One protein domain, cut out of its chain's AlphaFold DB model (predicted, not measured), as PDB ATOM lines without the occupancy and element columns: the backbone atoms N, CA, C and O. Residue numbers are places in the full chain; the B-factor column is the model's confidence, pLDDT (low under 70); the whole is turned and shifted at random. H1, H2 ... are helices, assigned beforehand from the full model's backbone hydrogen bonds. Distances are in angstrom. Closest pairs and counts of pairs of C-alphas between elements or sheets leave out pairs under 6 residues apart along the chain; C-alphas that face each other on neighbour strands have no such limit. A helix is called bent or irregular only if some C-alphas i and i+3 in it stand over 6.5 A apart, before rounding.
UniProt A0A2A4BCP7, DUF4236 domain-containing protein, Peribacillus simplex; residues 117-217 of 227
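Overview. This is residues 117 to 217 of the 227 residues of the protein "DUF4236 domain-containing protein" of Peribacillus simplex (UniProt A0A2A4BCP7). One long, straight helix, H4, makes the length of an extended, flat model, with the earlier part of the printed residues set along it: H2 packs side by side with its first half, running opposite ways, and the small helix H1 packs near its far end. At that far end H5 makes a corner with H4, and residues 204 to 217, with H6, stick out as a tail, while small H3 lies in the turn at the other end, between H2 and H4. The printed part has 101 residues with six named helices, in the order H1, H2, H3, H4, H5, H6, and no named strand; the class is all helix. The whole is extended, with a radius of gyration of the C-alphas of 22.1 A and spans of 68 by 38 by 17 A.

Along the chain. H4 covers residues 157 to 193, 53.9 A from C-alpha 157 at (-11.480, 10.277, 40.016) to C-alpha 193 at (-11.505, -40.327, 21.565). H2 covers residues 133 to 143, 15.3 A long, and H5 residues 197 to 207, 15.4 A long. The small helices are H1, residues 117 to 120, beginning at C-alpha 117 at (-6.996, -38.185, 27.298), H3, residues 149 to 153, and H6, residues 212 to 216. H6 is irregular, but only just: C-alphas 212 and 215 are 6.7 A apart.

Arrangement. H4 is the hub and touches H1, H2 and H5. H2 touches residues 161 to 175 of H4 alone, at a shallow tilt of 11 degrees, opposite ways; the closest C-alphas, of Glu 135 and Ala 171, are 5.0 A apart. H1 touches H4 at residues 185 to 193 alone, with the C-alphas of Leu 120 and Val 186 closest at 4.9 A. H5 touches residues 188 to 192 of H4 alone, at a steep tilt of 55 degrees, opposite ways; the closest C-alphas, of Val 192 and Thr 199, are 6.0 A apart. H3 is close to H4 but not clearly touching, the closest C-alphas being those of Glu 151 and Glu 157, 5.8 A apart. H6 is apart from H4 and H5. In H2, H3, H4 and H5 every O i to N i+4 pair is within hydrogen-bond range; in H6 0 of 1 is, beside 1 of 2 O i to N i+3 pairs, and H1 is too short for an O i to N i+4 pair.

Size, cuts and confidence. The two C-alphas farthest apart, of Leu 153 and Gly 217, are 69.4 A apart. Residues 204 to 217, of which 204 to 207 belong to H5 and 212 to 216 to H6, stand free. The printed part has no cut. The link from H1 to H2, residues 121 to 132, is long; the other four are tight. The mean pLDDT of the printed part is 86.8, and residues 149 to 157 are under 70.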
ATOM      1  N   ALA A 117      -6.465 -37.668  26.041       94.81
ATOM      2  CA  ALA A 117      -6.996 -38.185  27.298       94.81
ATOM      3  C   ALA A 117      -6.704 -37.222  28.453       94.81
ATOM      4  O   ALA A 117      -7.557 -37.016  29.318       94.81
ATOM      5  N   ASN A 118      -5.529 -36.597  28.450       95.25
ATOM      6  CA  ASN A 118      -5.198 -35.550  29.407       95.25
ATOM      7  C   ASN A 118      -6.083 -34.309  29.210       95.25
ATOM      8  O   ASN A 118      -6.642 -33.803  30.179       95.25
ATOM      9  N   ILE A 119      -6.308 -33.878  27.962       93.44
ATOM     10  CA  ILE A 119      -7.197 -32.740  27.663       93.44
ATOM     11  C   ILE A 119      -8.615 -33.005  28.183       93.44
ATOM     12  O   ILE A 119      -9.184 -32.155  28.869       93.44
ATOM     13  N   LEU A 120      -9.160 -34.200  27.934       93.81
ATOM     14  CA  LEU A 120     -10.491 -34.591  28.410       93.81
ATOM     15  C   LEU A 120     -10.610 -34.552  29.943       93.81
ATOM     16  O   LEU A 120     -11.662 -34.196  30.469       93.81
ATOM     17  N   ASN A 121      -9.544 -34.925  30.654       94.38
ATOM     18  CA  ASN A 121      -9.501 -34.964  32.118       94.38
ATOM     19  C   ASN A 121      -8.958 -33.669  32.749       94.38
ATOM     20  O   ASN A 121      -8.733 -33.625  33.961       94.38
ATOM     21  N   SER A 122      -8.717 -32.628  31.949       93.62
ATOM     22  CA  SER A 122      -8.203 -31.355  32.443       93.62
ATOM     23  C   SER A 122      -9.234 -30.647  33.323       93.62
ATOM     24  O   SER A 122     -10.443 -30.743  33.110       93.62
ATOM     25  N   ASN A 123      -8.760 -29.925  34.338       91.50
ATOM     26  CA  ASN A 123      -9.639 -29.152  35.212       91.50
ATOM     27  C   ASN A 123     -10.080 -27.851  34.523       91.50
ATOM     28  O   ASN A 123      -9.284 -27.262  33.787       91.50
ATOM     29  N   PRO A 124     -11.297 -27.352  34.811       92.06
ATOM     30  CA  PRO A 124     -11.742 -26.065  34.296       92.06
ATOM     31  C   PRO A 124     -10.840 -24.920  34.792       92.06
ATOM     32  O   PRO A 124     -10.289 -25.012  35.895       92.06
ATOM     33  N   PRO A 125     -10.727 -23.806  34.037       90.00
ATOM     34  CA  PRO A 125      -9.883 -22.668  34.414       90.00
ATOM     35  C   PRO A 125     -10.240 -22.042  35.772       90.00
ATOM     36  O   PRO A 125      -9.377 -21.485  36.449       90.00
ATOM     37  N   TYR A 126     -11.514 -22.116  36.163       88.56
ATOM     38  CA  TYR A 126     -12.047 -21.685  37.454       88.56
ATOM     39  C   TYR A 126     -13.347 -22.447  37.759       88.56
ATOM     40  O   TYR A 126     -13.937 -23.065  36.872       88.56
ATOM     41  N   GLN A 127     -13.798 -22.434  39.015       86.06
ATOM     42  CA  GLN A 127     -15.036 -23.112  39.403       86.06
ATOM     43  C   GLN A 127     -16.268 -22.304  38.984       86.06
ATOM     44  O   GLN A 127     -16.296 -21.078  39.093       86.06
ATOM     45  N   LEU A 128     -17.320 -22.991  38.533       78.88
ATOM     46  CA  LEU A 128     -18.564 -22.349  38.113       78.88
ATOM     47  C   LEU A 128     -19.193 -21.575  39.289       78.88
ATOM     48  O   LEU A 128     -19.645 -22.170  40.263       78.88
ATOM     49  N   GLY A 129     -19.236 -20.246  39.174       76.94
ATOM     50  CA  GLY A 129     -19.746 -19.340  40.211       76.94
ATOM     51  C   GLY A 129     -18.664 -18.530  40.930       76.94
ATOM     52  O   GLY A 129     -18.999 -17.541  41.582       76.94
ATOM     53  N   GLU A 130     -17.388 -18.884  40.769       84.75
ATOM     54  CA  GLU A 130     -16.261 -18.068  41.222       84.75
ATOM     55  C   GLU A 130     -15.812 -17.093  40.116       84.75
ATOM     56  O   GLU A 130     -15.925 -17.414  38.929       84.75
ATOM     57  N   PRO A 131     -15.324 -15.890  40.472       83.56
ATOM     58  CA  PRO A 131     -14.734 -14.975  39.501       83.56
ATOM     59  C   PRO A 131     -13.450 -15.576  38.923       83.56
ATOM     60  O   PRO A 131     -12.644 -16.164  39.647       83.56
ATOM     61  N   GLY A 132     -13.249 -15.410  37.617       88.69
ATOM     62  CA  GLY A 132     -12.050 -15.897  36.944       88.69
ATOM     63  C   GLY A 132     -10.783 -15.182  37.423       88.69
ATOM     64  O   GLY A 132     -10.824 -14.135  38.076       88.69
ATOM     65  N   SER A 133      -9.621 -15.759  37.114       89.06
ATOM     66  CA  SER A 133      -8.330 -15.221  37.570       89.06
ATOM     67  C   SER A 133      -8.114 -13.757  37.161       89.06
ATOM     68  O   SER A 133      -7.679 -12.948  37.985       89.06
ATOM     69  N   LYS A 134      -8.491 -13.382  35.930       90.56
ATOM     70  CA  LYS A 134      -8.340 -12.012  35.431       90.56
ATOM     71  C   LYS A 134      -9.344 -11.073  36.085       90.56
ATOM     72  O   LYS A 134      -9.007  -9.924  36.375       90.56
ATOM     73  N   GLU A 135     -10.569 -11.532  36.328       91.00
ATOM     74  CA  GLU A 135     -11.573 -10.778  37.077       91.00
ATOM     75  C   GLU A 135     -11.089 -10.497  38.507       91.00
ATOM     76  O   GLU A 135     -11.141  -9.348  38.947       91.00
ATOM     77  N   ILE A 136     -10.520 -11.494  39.195       91.56
ATOM     78  CA  ILE A 136      -9.925 -11.334  40.532       91.56
ATOM     79  C   ILE A 136      -8.793 -10.302  40.506       91.56
ATOM     80  O   ILE A 136      -8.736  -9.426  41.371       91.56
ATOM     81  N   GLU A 137      -7.891 -10.370  39.527       92.44
ATOM     82  CA  GLU A 137      -6.814  -9.387  39.377       92.44
ATOM     83  C   GLU A 137      -7.351  -7.974  39.123       92.44
ATOM     84  O   GLU A 137      -6.879  -7.007  39.728       92.44
ATOM     85  N   ALA A 138      -8.375  -7.833  38.278       91.56
ATOM     86  CA  ALA A 138      -9.006  -6.549  37.998       91.56
ATOM     87  C   ALA A 138      -9.726  -5.971  39.233       91.56
ATOM     88  O   ALA A 138      -9.633  -4.766  39.479       91.56
ATOM     89  N   ILE A 139     -10.385  -6.815  40.035       91.38
ATOM     90  CA  ILE A 139     -11.008  -6.424  41.309       91.38
ATOM     91  C   ILE A 139      -9.936  -5.986  42.309       91.38
ATOM     92  O   ILE A 139     -10.039  -4.897  42.869       91.38
ATOM     93  N   ARG A 140      -8.850  -6.753  42.470       92.25
ATOM     94  CA  ARG A 140      -7.721  -6.371  43.337       92.25
ATOM     95  C   ARG A 140      -7.105  -5.039  42.919       92.25
ATOM     96  O   ARG A 140      -6.740  -4.238  43.776       92.25
ATOM     97  N   ASN A 141      -6.985  -4.787  41.617       89.50
ATOM     98  CA  ASN A 141      -6.488  -3.513  41.100       89.50
ATOM     99  C   ASN A 141      -7.448  -2.355  41.399       89.50
ATOM    100  O   ASN A 141      -6.989  -1.248  41.674       89.50
ATOM    101  N   TYR A 142      -8.760  -2.600  41.371       89.00
ATOM    102  CA  TYR A 142      -9.779  -1.623  41.750       89.00
ATOM    103  C   TYR A 142      -9.748  -1.312  43.253       89.00
ATOM    104  O   TYR A 142      -9.752  -0.145  43.633       89.00
ATOM    105  N   GLU A 143      -9.661  -2.335  44.104       88.81
ATOM    106  CA  GLU A 143      -9.633  -2.190  45.566       88.81
ATOM    107  C   GLU A 143      -8.352  -1.512  46.068       88.81
ATOM    108  O   GLU A 143      -8.397  -0.676  46.968       88.81
ATOM    109  N   ASN A 144      -7.206  -1.828  45.459       88.81
ATOM    110  CA  ASN A 144      -5.913  -1.243  45.824       88.81
ATOM    111  C   ASN A 144      -5.645   0.119  45.160       88.81
ATOM    112  O   ASN A 144      -4.578   0.710  45.369       88.81
ATOM    113  N   TYR A 145      -6.569   0.638  44.346       82.44
ATOM    114  CA  TYR A 145      -6.380   1.917  43.674       82.44
ATOM    115  C   TYR A 145      -6.483   3.083  44.665       82.44
ATOM    116  O   TYR A 145      -7.553   3.455  45.141       82.44
ATOM    117  N   LYS A 146      -5.335   3.706  44.945       74.94
ATOM    118  CA  LYS A 146      -5.237   4.964  45.691       74.94
ATOM    119  C   LYS A 146      -5.205   6.139  44.714       74.94
ATOM    120  O   LYS A 146      -4.434   6.119  43.753       74.94
ATOM    121  N   THR A 147      -6.000   7.177  44.977       72.25
ATOM    122  CA  THR A 147      -6.062   8.378  44.130       72.25
ATOM    123  C   THR A 147      -4.678   9.017  44.003       72.25
ATOM    124  O   THR A 147      -3.982   9.264  44.994       72.25
ATOM    125  N   LYS A 148      -4.224   9.263  42.769       74.25
ATOM    126  CA  LYS A 148      -2.955   9.962  42.543       74.25
ATOM    127  C   LYS A 148      -3.198  11.455  42.751       74.25
ATOM    128  O   LYS A 148      -4.204  11.984  42.292       74.25
ATOM    129  N   PHE A 149      -2.268  12.150  43.408       56.66
ATOM    130  CA  PHE A 149      -2.386  13.565  43.810       56.66
ATOM    131  C   PHE A 149      -2.953  14.502  42.717       56.66
ATOM    132  O   PHE A 149      -3.768  15.374  43.007       56.66
ATOM    133  N   PHE A 150      -2.597  14.286  41.446       58.16
ATOM    134  CA  PHE A 150      -3.106  15.063  40.309       58.16
ATOM    135  C   PHE A 150      -4.551  14.715  39.892       58.16
ATOM    136  O   PHE A 150      -5.261  15.573  39.384       58.16
ATOM    137  N   GLU A 151      -5.033  13.493  40.108       65.12
ATOM    138  CA  GLU A 151      -6.409  13.085  39.765       65.12
ATOM    139  C   GLU A 151      -7.430  13.667  40.745       65.12
ATOM    140  O   GLU A 151      -8.496  14.120  40.320       65.12
ATOM    141  N   TRP A 152      -7.042  13.739  42.019       61.12
ATOM    142  CA  TRP A 152      -7.756  14.463  43.068       61.12
ATOM    143  C   TRP A 152      -7.818  15.970  42.768       61.12
ATOM    144  O   TRP A 152      -8.898  16.563  42.756       61.12
ATOM    145  N   LEU A 153      -6.677  16.580  42.411       62.19
ATOM    146  CA  LEU A 153      -6.571  18.016  42.106       62.19
ATOM    147  C   LEU A 153      -7.423  18.446  40.893       62.19
ATOM    148  O   LEU A 153      -7.897  19.580  40.840       62.19
ATOM    149  N   PHE A 154      -7.653  17.547  39.930       69.25
ATOM    150  CA  PHE A 154      -8.457  17.807  38.729       69.25
ATOM    151  C   PHE A 154      -9.874  17.194  38.761       69.25
ATOM    152  O   PHE A 154     -10.546  17.221  37.729       69.25
ATOM    153  N   LYS A 155     -10.343  16.642  39.896       66.94
ATOM    154  CA  LYS A 155     -11.648  15.946  40.029       66.94
ATOM    155  C   LYS A 155     -11.893  14.873  38.950       66.94
ATOM    156  O   LYS A 155     -13.010  14.704  38.468       66.94
ATOM    157  N   ARG A 156     -10.846  14.156  38.524       69.88
ATOM    158  CA  ARG A 156     -10.923  13.117  37.469       69.88
ATOM    159  C   ARG A 156     -11.116  11.698  38.013       69.88
ATOM    160  O   ARG A 156     -11.083  10.746  37.237       69.88
ATOM    161  N   GLU A 157     -11.352  11.559  39.312       69.38
ATOM    162  CA  GLU A 157     -11.480  10.277  40.016       69.38
ATOM    163  C   GLU A 157     -12.597   9.393  39.438       69.38
ATOM    164  O   GLU A 157     -12.377   8.209  39.192       69.38
ATOM    165  N   GLU A 158     -13.757   9.972  39.105       75.69
ATOM    166  CA  GLU A 158     -14.882   9.241  38.498       75.69
ATOM    167  C   GLU A 158     -14.502   8.565  37.175       75.69
ATOM    168  O   GLU A 158     -14.927   7.444  36.890       75.69
ATOM    169  N   LYS A 159     -13.650   9.215  36.370       81.25
ATOM    170  CA  LYS A 159     -13.176   8.656  35.101       81.25
ATOM    171  C   LYS A 159     -12.243   7.467  35.336       81.25
ATOM    172  O   LYS A 159     -12.334   6.485  34.601       81.25
ATOM    173  N   SER A 160     -11.392   7.533  36.358       79.94
ATOM    174  CA  SER A 160     -10.490   6.437  36.727       79.94
ATOM    175  C   SER A 160     -11.261   5.228  37.266       79.94
ATOM    176  O   SER A 160     -11.053   4.116  36.779       79.94
ATOM    177  N   TYR A 161     -12.236   5.426  38.162       81.44
ATOM    178  CA  TYR A 161     -13.123   4.346  38.622       81.44
ATOM    179  C   TYR A 161     -13.982   3.771  37.484       81.44
ATOM    180  O   TYR A 161     -14.147   2.554  37.374       81.44
ATOM    181  N   SER A 162     -14.480   4.612  36.573       85.88
ATOM    182  CA  SER A 162     -15.189   4.156  35.368       85.88
ATOM    183  C   SER A 162     -14.296   3.293  34.464       85.88
ATOM    184  O   SER A 162     -14.734   2.285  33.906       85.88
ATOM    185  N   GLN A 163     -13.018   3.642  34.341       87.69
ATOM    186  CA  GLN A 163     -12.069   2.878  33.544       87.69
ATOM    187  C   GLN A 163     -11.708   1.540  34.201       87.69
ATOM    188  O   GLN A 163     -11.672   0.526  33.505       87.69
ATOM    189  N   LEU A 164     -11.509   1.512  35.520       87.69
ATOM    190  CA  LEU A 164     -11.247   0.277  36.264       87.69
ATOM    191  C   LEU A 164     -12.466  -0.661  36.249       87.69
ATOM    192  O   LEU A 164     -12.326  -1.846  35.965       87.69
ATOM    193  N   THR A 165     -13.684  -0.143  36.424       89.88
ATOM    194  CA  THR A 165     -14.910  -0.958  36.278       89.88
ATOM    195  C   THR A 165     -15.081  -1.494  34.858       89.88
ATOM    196  O   THR A 165     -15.516  -2.631  34.667       89.88
ATOM    197  N   LYS A 166     -14.695  -0.720  33.834       93.81
ATOM    198  CA  LYS A 166     -14.637  -1.205  32.450       93.81
ATOM    199  C   LYS A 166     -13.600  -2.321  32.278       93.81
ATOM    200  O   LYS A 166     -13.863  -3.260  31.530       93.81
ATOM    201  N   GLN A 167     -12.454  -2.242  32.956       93.00
ATOM    202  CA  GLN A 167     -11.444  -3.303  32.949       93.00
ATOM    203  C   GLN A 167     -11.948  -4.579  33.624       93.00
ATOM    204  O   GLN A 167     -11.769  -5.640  33.042       93.00
ATOM    205  N   ILE A 168     -12.660  -4.483  34.753       92.81
ATOM    206  CA  ILE A 168     -13.302  -5.644  35.398       92.81
ATOM    207  C   ILE A 168     -14.284  -6.314  34.431       92.81
ATOM    208  O   ILE A 168     -14.199  -7.514  34.195       92.81
ATOM    209  N   LYS A 169     -15.168  -5.537  33.787       93.75
ATOM    210  CA  LYS A 169     -16.103  -6.081  32.784       93.75
ATOM    211  C   LYS A 169     -15.382  -6.760  31.619       93.75
ATOM    212  O   LYS A 169     -15.836  -7.794  31.146       93.75
ATOM    213  N   LYS A 170     -14.275  -6.179  31.143       94.88
ATOM    214  CA  LYS A 170     -13.466  -6.772  30.071       94.88
ATOM    215  C   LYS A 170     -12.824  -8.083  30.525       94.88
ATOM    216  O   LYS A 170     -12.903  -9.057  29.790       94.88
ATOM    217  N   ALA A 171     -12.236  -8.100  31.720       93.94
ATOM    218  CA  ALA A 171     -11.609  -9.278  32.305       93.94
ATOM    219  C   ALA A 171     -12.616 -10.421  32.474       93.94
ATOM    220  O   ALA A 171     -12.348 -11.526  32.025       93.94
ATOM    221  N   LYS A 172     -13.821 -10.118  32.971       92.75
ATOM    222  CA  LYS A 172     -14.918 -11.083  33.060       92.75
ATOM    223  C   LYS A 172     -15.276 -11.703  31.708       92.75
ATOM    224  O   LYS A 172     -15.397 -12.915  31.600       92.75
ATOM    225  N   VAL A 173     -15.408 -10.887  30.657       94.44
ATOM    226  CA  VAL A 173     -15.688 -11.393  29.300       94.44
ATOM    227  C   VAL A 173     -14.545 -12.269  28.780       94.44
ATOM    228  O   VAL A 173     -14.789 -13.228  28.058       94.44
ATOM    229  N   GLU A 174     -13.294 -11.939  29.100       93.38
ATOM    230  CA  GLU A 174     -12.141 -12.763  28.723       93.38
ATOM    231  C   GLU A 174     -12.098 -14.094  29.479       93.38
ATOM    232  O   GLU A 174     -11.794 -15.110  28.862       93.38
ATOM    233  N   ASP A 175     -12.418 -14.102  30.772       92.69
ATOM    234  CA  ASP A 175     -12.499 -15.328  31.568       92.69
ATOM    235  C   ASP A 175     -13.655 -16.220  31.083       92.69
ATOM    236  O   ASP A 175     -13.458 -17.413  30.866       92.69
ATOM    237  N   GLU A 176     -14.826 -15.638  30.787       91.88
ATOM    238  CA  GLU A 176     -15.957 -16.359  30.181       91.88
ATOM    239  C   GLU A 176     -15.597 -16.972  28.819       91.88
ATOM    240  O   GLU A 176     -16.059 -18.065  28.491       91.88
ATOM    241  N   LYS A 177     -14.775 -16.287  28.012       93.44
ATOM    242  CA  LYS A 177     -14.257 -16.840  26.752       93.44
ATOM    243  C   LYS A 177     -13.307 -18.003  26.995       93.44
ATOM    244  O   LYS A 177     -13.500 -19.043  26.388       93.44
ATOM    245  N   ALA A 178     -12.346 -17.850  27.906       91.88
ATOM    246  CA  ALA A 178     -11.395 -18.909  28.234       91.88
ATOM    247  C   ALA A 178     -12.102 -20.171  28.754       91.88
ATOM    248  O   ALA A 178     -11.707 -21.287  28.430       91.88
ATOM    249  N   TYR A 179     -13.176 -20.003  29.529       92.69
ATOM    250  CA  TYR A 179     -13.989 -21.126  29.989       92.69
ATOM    251  C   TYR A 179     -14.696 -21.840  28.831       92.69
ATOM    252  O   TYR A 179     -14.679 -23.066  28.773       92.69
ATOM    253  N   LYS A 180     -15.285 -21.087  27.893       93.94
ATOM    254  CA  LYS A 180     -15.915 -21.657  26.691       93.94
ATOM    255  C   LYS A 180     -14.910 -22.366  25.793       93.94
ATOM    256  O   LYS A 180     -15.190 -23.462  25.340       93.94
ATOM    257  N   GLU A 181     -13.742 -21.769  25.577       93.75
ATOM    258  CA  GLU A 181     -12.653 -22.384  24.808       93.75
ATOM    259  C   GLU A 181     -12.226 -23.715  25.441       93.75
ATOM    260  O   GLU A 181     -12.073 -24.712  24.743       93.75
ATOM    261  N   TRP A 182     -12.095 -23.765  26.769       94.81
ATOM    262  CA  TRP A 182     -11.823 -25.012  27.482       94.81
ATOM    263  C   TRP A 182     -12.950 -26.045  27.309       94.81
ATOM    264  O   TRP A 182     -12.669 -27.204  27.015       94.81
ATOM    265  N   GLU A 183     -14.214 -25.640  27.448       94.56
ATOM    266  CA  GLU A 183     -15.371 -26.530  27.272       94.56
ATOM    267  C   GLU A 183     -15.425 -27.113  25.850       94.56
ATOM    268  O   GLU A 183     -15.588 -28.324  25.680       94.56
ATOM    269  N   GLU A 184     -15.200 -26.272  24.837       94.31
ATOM    270  CA  GLU A 184     -15.099 -26.673  23.432       94.31
ATOM    271  C   GLU A 184     -13.947 -27.663  23.211       94.31
ATOM    272  O   GLU A 184     -14.143 -28.683  22.551       94.31
ATOM    273  N   LEU A 185     -12.769 -27.420  23.799       93.44
ATOM    274  CA  LEU A 185     -11.615 -28.325  23.710       93.44
ATOM    275  C   LEU A 185     -11.885 -29.689  24.356       93.44
ATOM    276  O   LEU A 185     -11.501 -30.720  23.803       93.44
ATOM    277  N   VAL A 186     -12.554 -29.717  25.508       95.25
ATOM    278  CA  VAL A 186     -12.927 -30.962  26.196       95.25
ATOM    279  C   VAL A 186     -13.957 -31.745  25.378       95.25
ATOM    280  O   VAL A 186     -13.820 -32.960  25.212       95.25
ATOM    281  N   GLU A 187     -14.972 -31.074  24.822       94.50
ATOM    282  CA  GLU A 187     -15.951 -31.713  23.934       94.50
ATOM    283  C   GLU A 187     -15.282 -32.250  22.660       94.50
ATOM    284  O   GLU A 187     -15.580 -33.360  22.211       94.50
ATOM    285  N   PHE A 188     -14.344 -31.489  22.104       94.31
ATOM    286  CA  PHE A 188     -13.569 -31.878  20.937       94.31
ATOM    287  C   PHE A 188     -12.706 -33.114  21.221       94.31
ATOM    288  O   PHE A 188     -12.822 -34.114  20.513       94.31
ATOM    289  N   ALA A 189     -11.940 -33.119  22.318       94.75
ATOM    290  CA  ALA A 189     -11.154 -34.273  22.758       94.75
ATOM    291  C   ALA A 189     -12.026 -35.521  22.973       94.75
ATOM    292  O   ALA A 189     -11.638 -36.633  22.610       94.75
ATOM    293  N   LYS A 190     -13.243 -35.345  23.503       95.38
ATOM    294  CA  LYS A 190     -14.215 -36.432  23.658       95.38
ATOM    295  C   LYS A 190     -14.628 -37.035  22.314       95.38
ATOM    296  O   LYS A 190     -14.710 -38.257  22.215       95.38
ATOM    297  N   LYS A 191     -14.896 -36.211  21.293       95.31
ATOM    298  CA  LYS A 191     -15.260 -36.677  19.939       95.31
ATOM    299  C   LYS A 191     -14.103 -37.403  19.258       95.31
ATOM    300  O   LYS A 191     -14.322 -38.480  18.707       95.31
ATOM    301  N   VAL A 192     -12.883 -36.877  19.388       94.00
ATOM    302  CA  VAL A 192     -11.660 -37.542  18.905       94.00
ATOM    303  C   VAL A 192     -11.533 -38.934  19.530       94.00
ATOM    304  O   VAL A 192     -11.433 -39.925  18.816       94.00
ATOM    305  N   LEU A 193     -11.613 -39.042  20.860       93.31
ATOM    306  CA  LEU A 193     -11.505 -40.327  21.565       93.31
ATOM    307  C   LEU A 193     -12.669 -41.287  21.269       93.31
ATOM    308  O   LEU A 193     -12.503 -42.501  21.387       93.31
ATOM    309  N   ALA A 194     -13.836 -40.763  20.892       93.81
ATOM    310  CA  ALA A 194     -14.993 -41.556  20.483       93.81
ATOM    311  C   ALA A 194     -14.887 -42.108  19.052       93.81
ATOM    312  O   ALA A 194     -15.733 -42.909  18.658       93.81
ATOM    313  N   GLY A 195     -13.869 -41.711  18.284       90.06
ATOM    314  CA  GLY A 195     -13.674 -42.201  16.926       90.06
ATOM    315  C   GLY A 195     -14.394 -41.384  15.847       90.06
ATOM    316  O   GLY A 195     -14.617 -41.907  14.756       90.06
ATOM    317  N   ASP A 196     -14.813 -40.148  16.138       92.81
ATOM    318  CA  ASP A 196     -15.592 -39.339  15.197       92.81
ATOM    319  C   ASP A 196     -14.754 -38.890  13.989       92.81
ATOM    320  O   ASP A 196     -13.781 -38.145  14.120       92.81
ATOM    321  N   ILE A 197     -15.147 -39.351  12.800       91.25
ATOM    322  CA  ILE A 197     -14.381 -39.186  11.558       91.25
ATOM    323  C   ILE A 197     -14.255 -37.708  11.172       91.25
ATOM    324  O   ILE A 197     -13.165 -37.263  10.814       91.25
ATOM    325  N   ASP A 198     -15.343 -36.945  11.281       91.56
ATOM    326  CA  ASP A 198     -15.362 -35.525  10.921       91.56
ATOM    327  C   ASP A 198     -14.424 -34.719  11.830       91.56
ATOM    328  O   ASP A 198     -13.663 -33.867  11.368       91.56
ATOM    329  N   THR A 199     -14.422 -35.036  13.128       92.75
ATOM    330  CA  THR A 199     -13.506 -34.420  14.092       92.75
ATOM    331  C   THR A 199     -12.045 -34.758  13.775       92.75
ATOM    332  O   THR A 199     -11.201 -33.865  13.824       92.75
ATOM    333  N   TYR A 200     -11.722 -35.997  13.385       89.94
ATOM    334  CA  TYR A 200     -10.360 -36.347  12.956       89.94
ATOM    335  C   TYR A 200      -9.904 -35.575  11.722       89.94
ATOM    336  O   TYR A 200      -8.777 -35.081  11.704       89.94
ATOM    337  N   PHE A 201     -10.758 -35.452  10.703       91.62
ATOM    338  CA  PHE A 201     -10.416 -34.661   9.523       91.62
ATOM    339  C   PHE A 201     -10.168 -33.205   9.889       91.62
ATOM    340  O   PHE A 201      -9.170 -32.639   9.455       91.62
ATOM    341  N   ARG A 202     -10.991 -32.637  10.774       91.69
ATOM    342  CA  ARG A 202     -10.774 -31.282  11.278       91.69
ATOM    343  C   ARG A 202      -9.430 -31.129  12.000       91.69
ATOM    344  O   ARG A 202      -8.748 -30.138  11.773       91.69
ATOM    345  N   VAL A 203      -9.014 -32.108  12.812       91.00
ATOM    346  CA  VAL A 203      -7.671 -32.110  13.431       91.00
ATOM    347  C   VAL A 203      -6.580 -32.111  12.365       91.00
ATOM    348  O   VAL A 203      -5.641 -31.330  12.455       91.00
ATOM    349  N   ILE A 204      -6.690 -32.980  11.360       89.12
ATOM    350  CA  ILE A 204      -5.682 -33.101  10.299       89.12
ATOM    351  C   ILE A 204      -5.593 -31.806   9.480       89.12
ATOM    352  O   ILE A 204      -4.492 -31.369   9.156       89.12
ATOM    353  N   GLU A 205      -6.727 -31.178   9.175       88.56
ATOM    354  CA  GLU A 205      -6.783 -29.901   8.460       88.56
ATOM    355  C   GLU A 205      -6.184 -28.747   9.275       88.56
ATOM    356  O   GLU A 205      -5.426 -27.948   8.727       88.56
ATOM    357  N   GLU A 206      -6.499 -28.657  10.572       88.06
ATOM    358  CA  GLU A 206      -5.977 -27.604  11.451       88.06
ATOM    359  C   GLU A 206      -4.475 -27.780  11.732       88.06
ATOM    360  O   GLU A 206      -3.736 -26.795  11.726       88.06
ATOM    361  N   MET A 207      -4.009 -29.018  11.935       87.50
ATOM    362  CA  MET A 207      -2.589 -29.323  12.154       87.50
ATOM    363  C   MET A 207      -1.765 -29.197  10.869       87.50
ATOM    364  O   MET A 207      -0.604 -28.805  10.926       87.50
ATOM    365  N   ASN A 208      -2.365 -29.504   9.715       87.06
ATOM    366  CA  ASN A 208      -1.733 -29.474   8.397       87.06
ATOM    367  C   ASN A 208      -0.328 -30.129   8.366       87.06
ATOM    368  O   ASN A 208       0.643 -29.489   7.948       87.06
ATOM    369  N   PRO A 209      -0.210 -31.409   8.771       84.31
ATOM    370  CA  PRO A 209       1.076 -32.075   9.020       84.31
ATOM    371  C   PRO A 209       1.962 -32.230   7.773       84.31
ATOM    372  O   PRO A 209       3.140 -32.541   7.887       84.31
ATOM    373  N   LEU A 210       1.395 -32.063   6.571       82.81
ATOM    374  CA  LEU A 210       2.092 -32.183   5.282       82.81
ATOM    375  C   LEU A 210       2.093 -30.853   4.506       82.81
ATOM    376  O   LEU A 210       2.227 -30.837   3.280       82.81
ATOM    377  N   GLY A 211       1.856 -29.734   5.195       82.25
ATOM    378  CA  GLY A 211       1.718 -28.422   4.566       82.25
ATOM    379  C   GLY A 211       2.980 -27.959   3.838       82.25
ATOM    380  O   GLY A 211       2.894 -27.391   2.750       82.25
ATOM    381  N   ASP A 212       4.146 -28.247   4.402       79.06
ATOM    382  CA  ASP A 212       5.471 -27.992   3.828       79.06
ATOM    383  C   ASP A 212       5.713 -28.762   2.519       79.06
ATOM    384  O   ASP A 212       6.348 -28.260   1.592       79.06
ATOM    385  N   LEU A 213       5.135 -29.954   2.400       80.56
ATOM    386  CA  LEU A 213       5.279 -30.810   1.227       80.56
ATOM    387  C   LEU A 213       4.322 -30.439   0.088       80.56
ATOM    388  O   LEU A 213       4.423 -30.997  -1.008       80.56
ATOM    389  N   SER A 214       3.398 -29.501   0.317       78.38
ATOM    390  CA  SER A 214       2.463 -29.037  -0.714       78.38
ATOM    391  C   SER A 214       3.179 -28.427  -1.923       78.38
ATOM    392  O   SER A 214       2.674 -28.522  -3.039       78.38
ATOM    393  N   GLU A 215       4.392 -27.893  -1.744       77.81
ATOM    394  CA  GLU A 215       5.224 -27.369  -2.834       77.81
ATOM    395  C   GLU A 215       5.660 -28.452  -3.838       77.81
ATOM    396  O   GLU A 215       5.974 -28.142  -4.990       77.81
ATOM    397  N   PHE A 216       5.660 -29.727  -3.432       77.25
ATOM    398  CA  PHE A 216       6.089 -30.852  -4.267       77.25
ATOM    399  C   PHE A 216       4.953 -31.501  -5.070       77.25
ATOM    400  O   PHE A 216       5.217 -32.387  -5.886       77.25
ATOM    401  N   GLY A 217       3.699 -31.087  -4.870       75.44
ATOM    402  CA  GLY A 217       2.537 -31.733  -5.479       75.44
ATOM    403  C   GLY A 217       1.348 -30.803  -5.704       75.44
ATOM    404  O   GLY A 217       1.424 -29.593  -5.535       75.44
TER     405      GLY A 217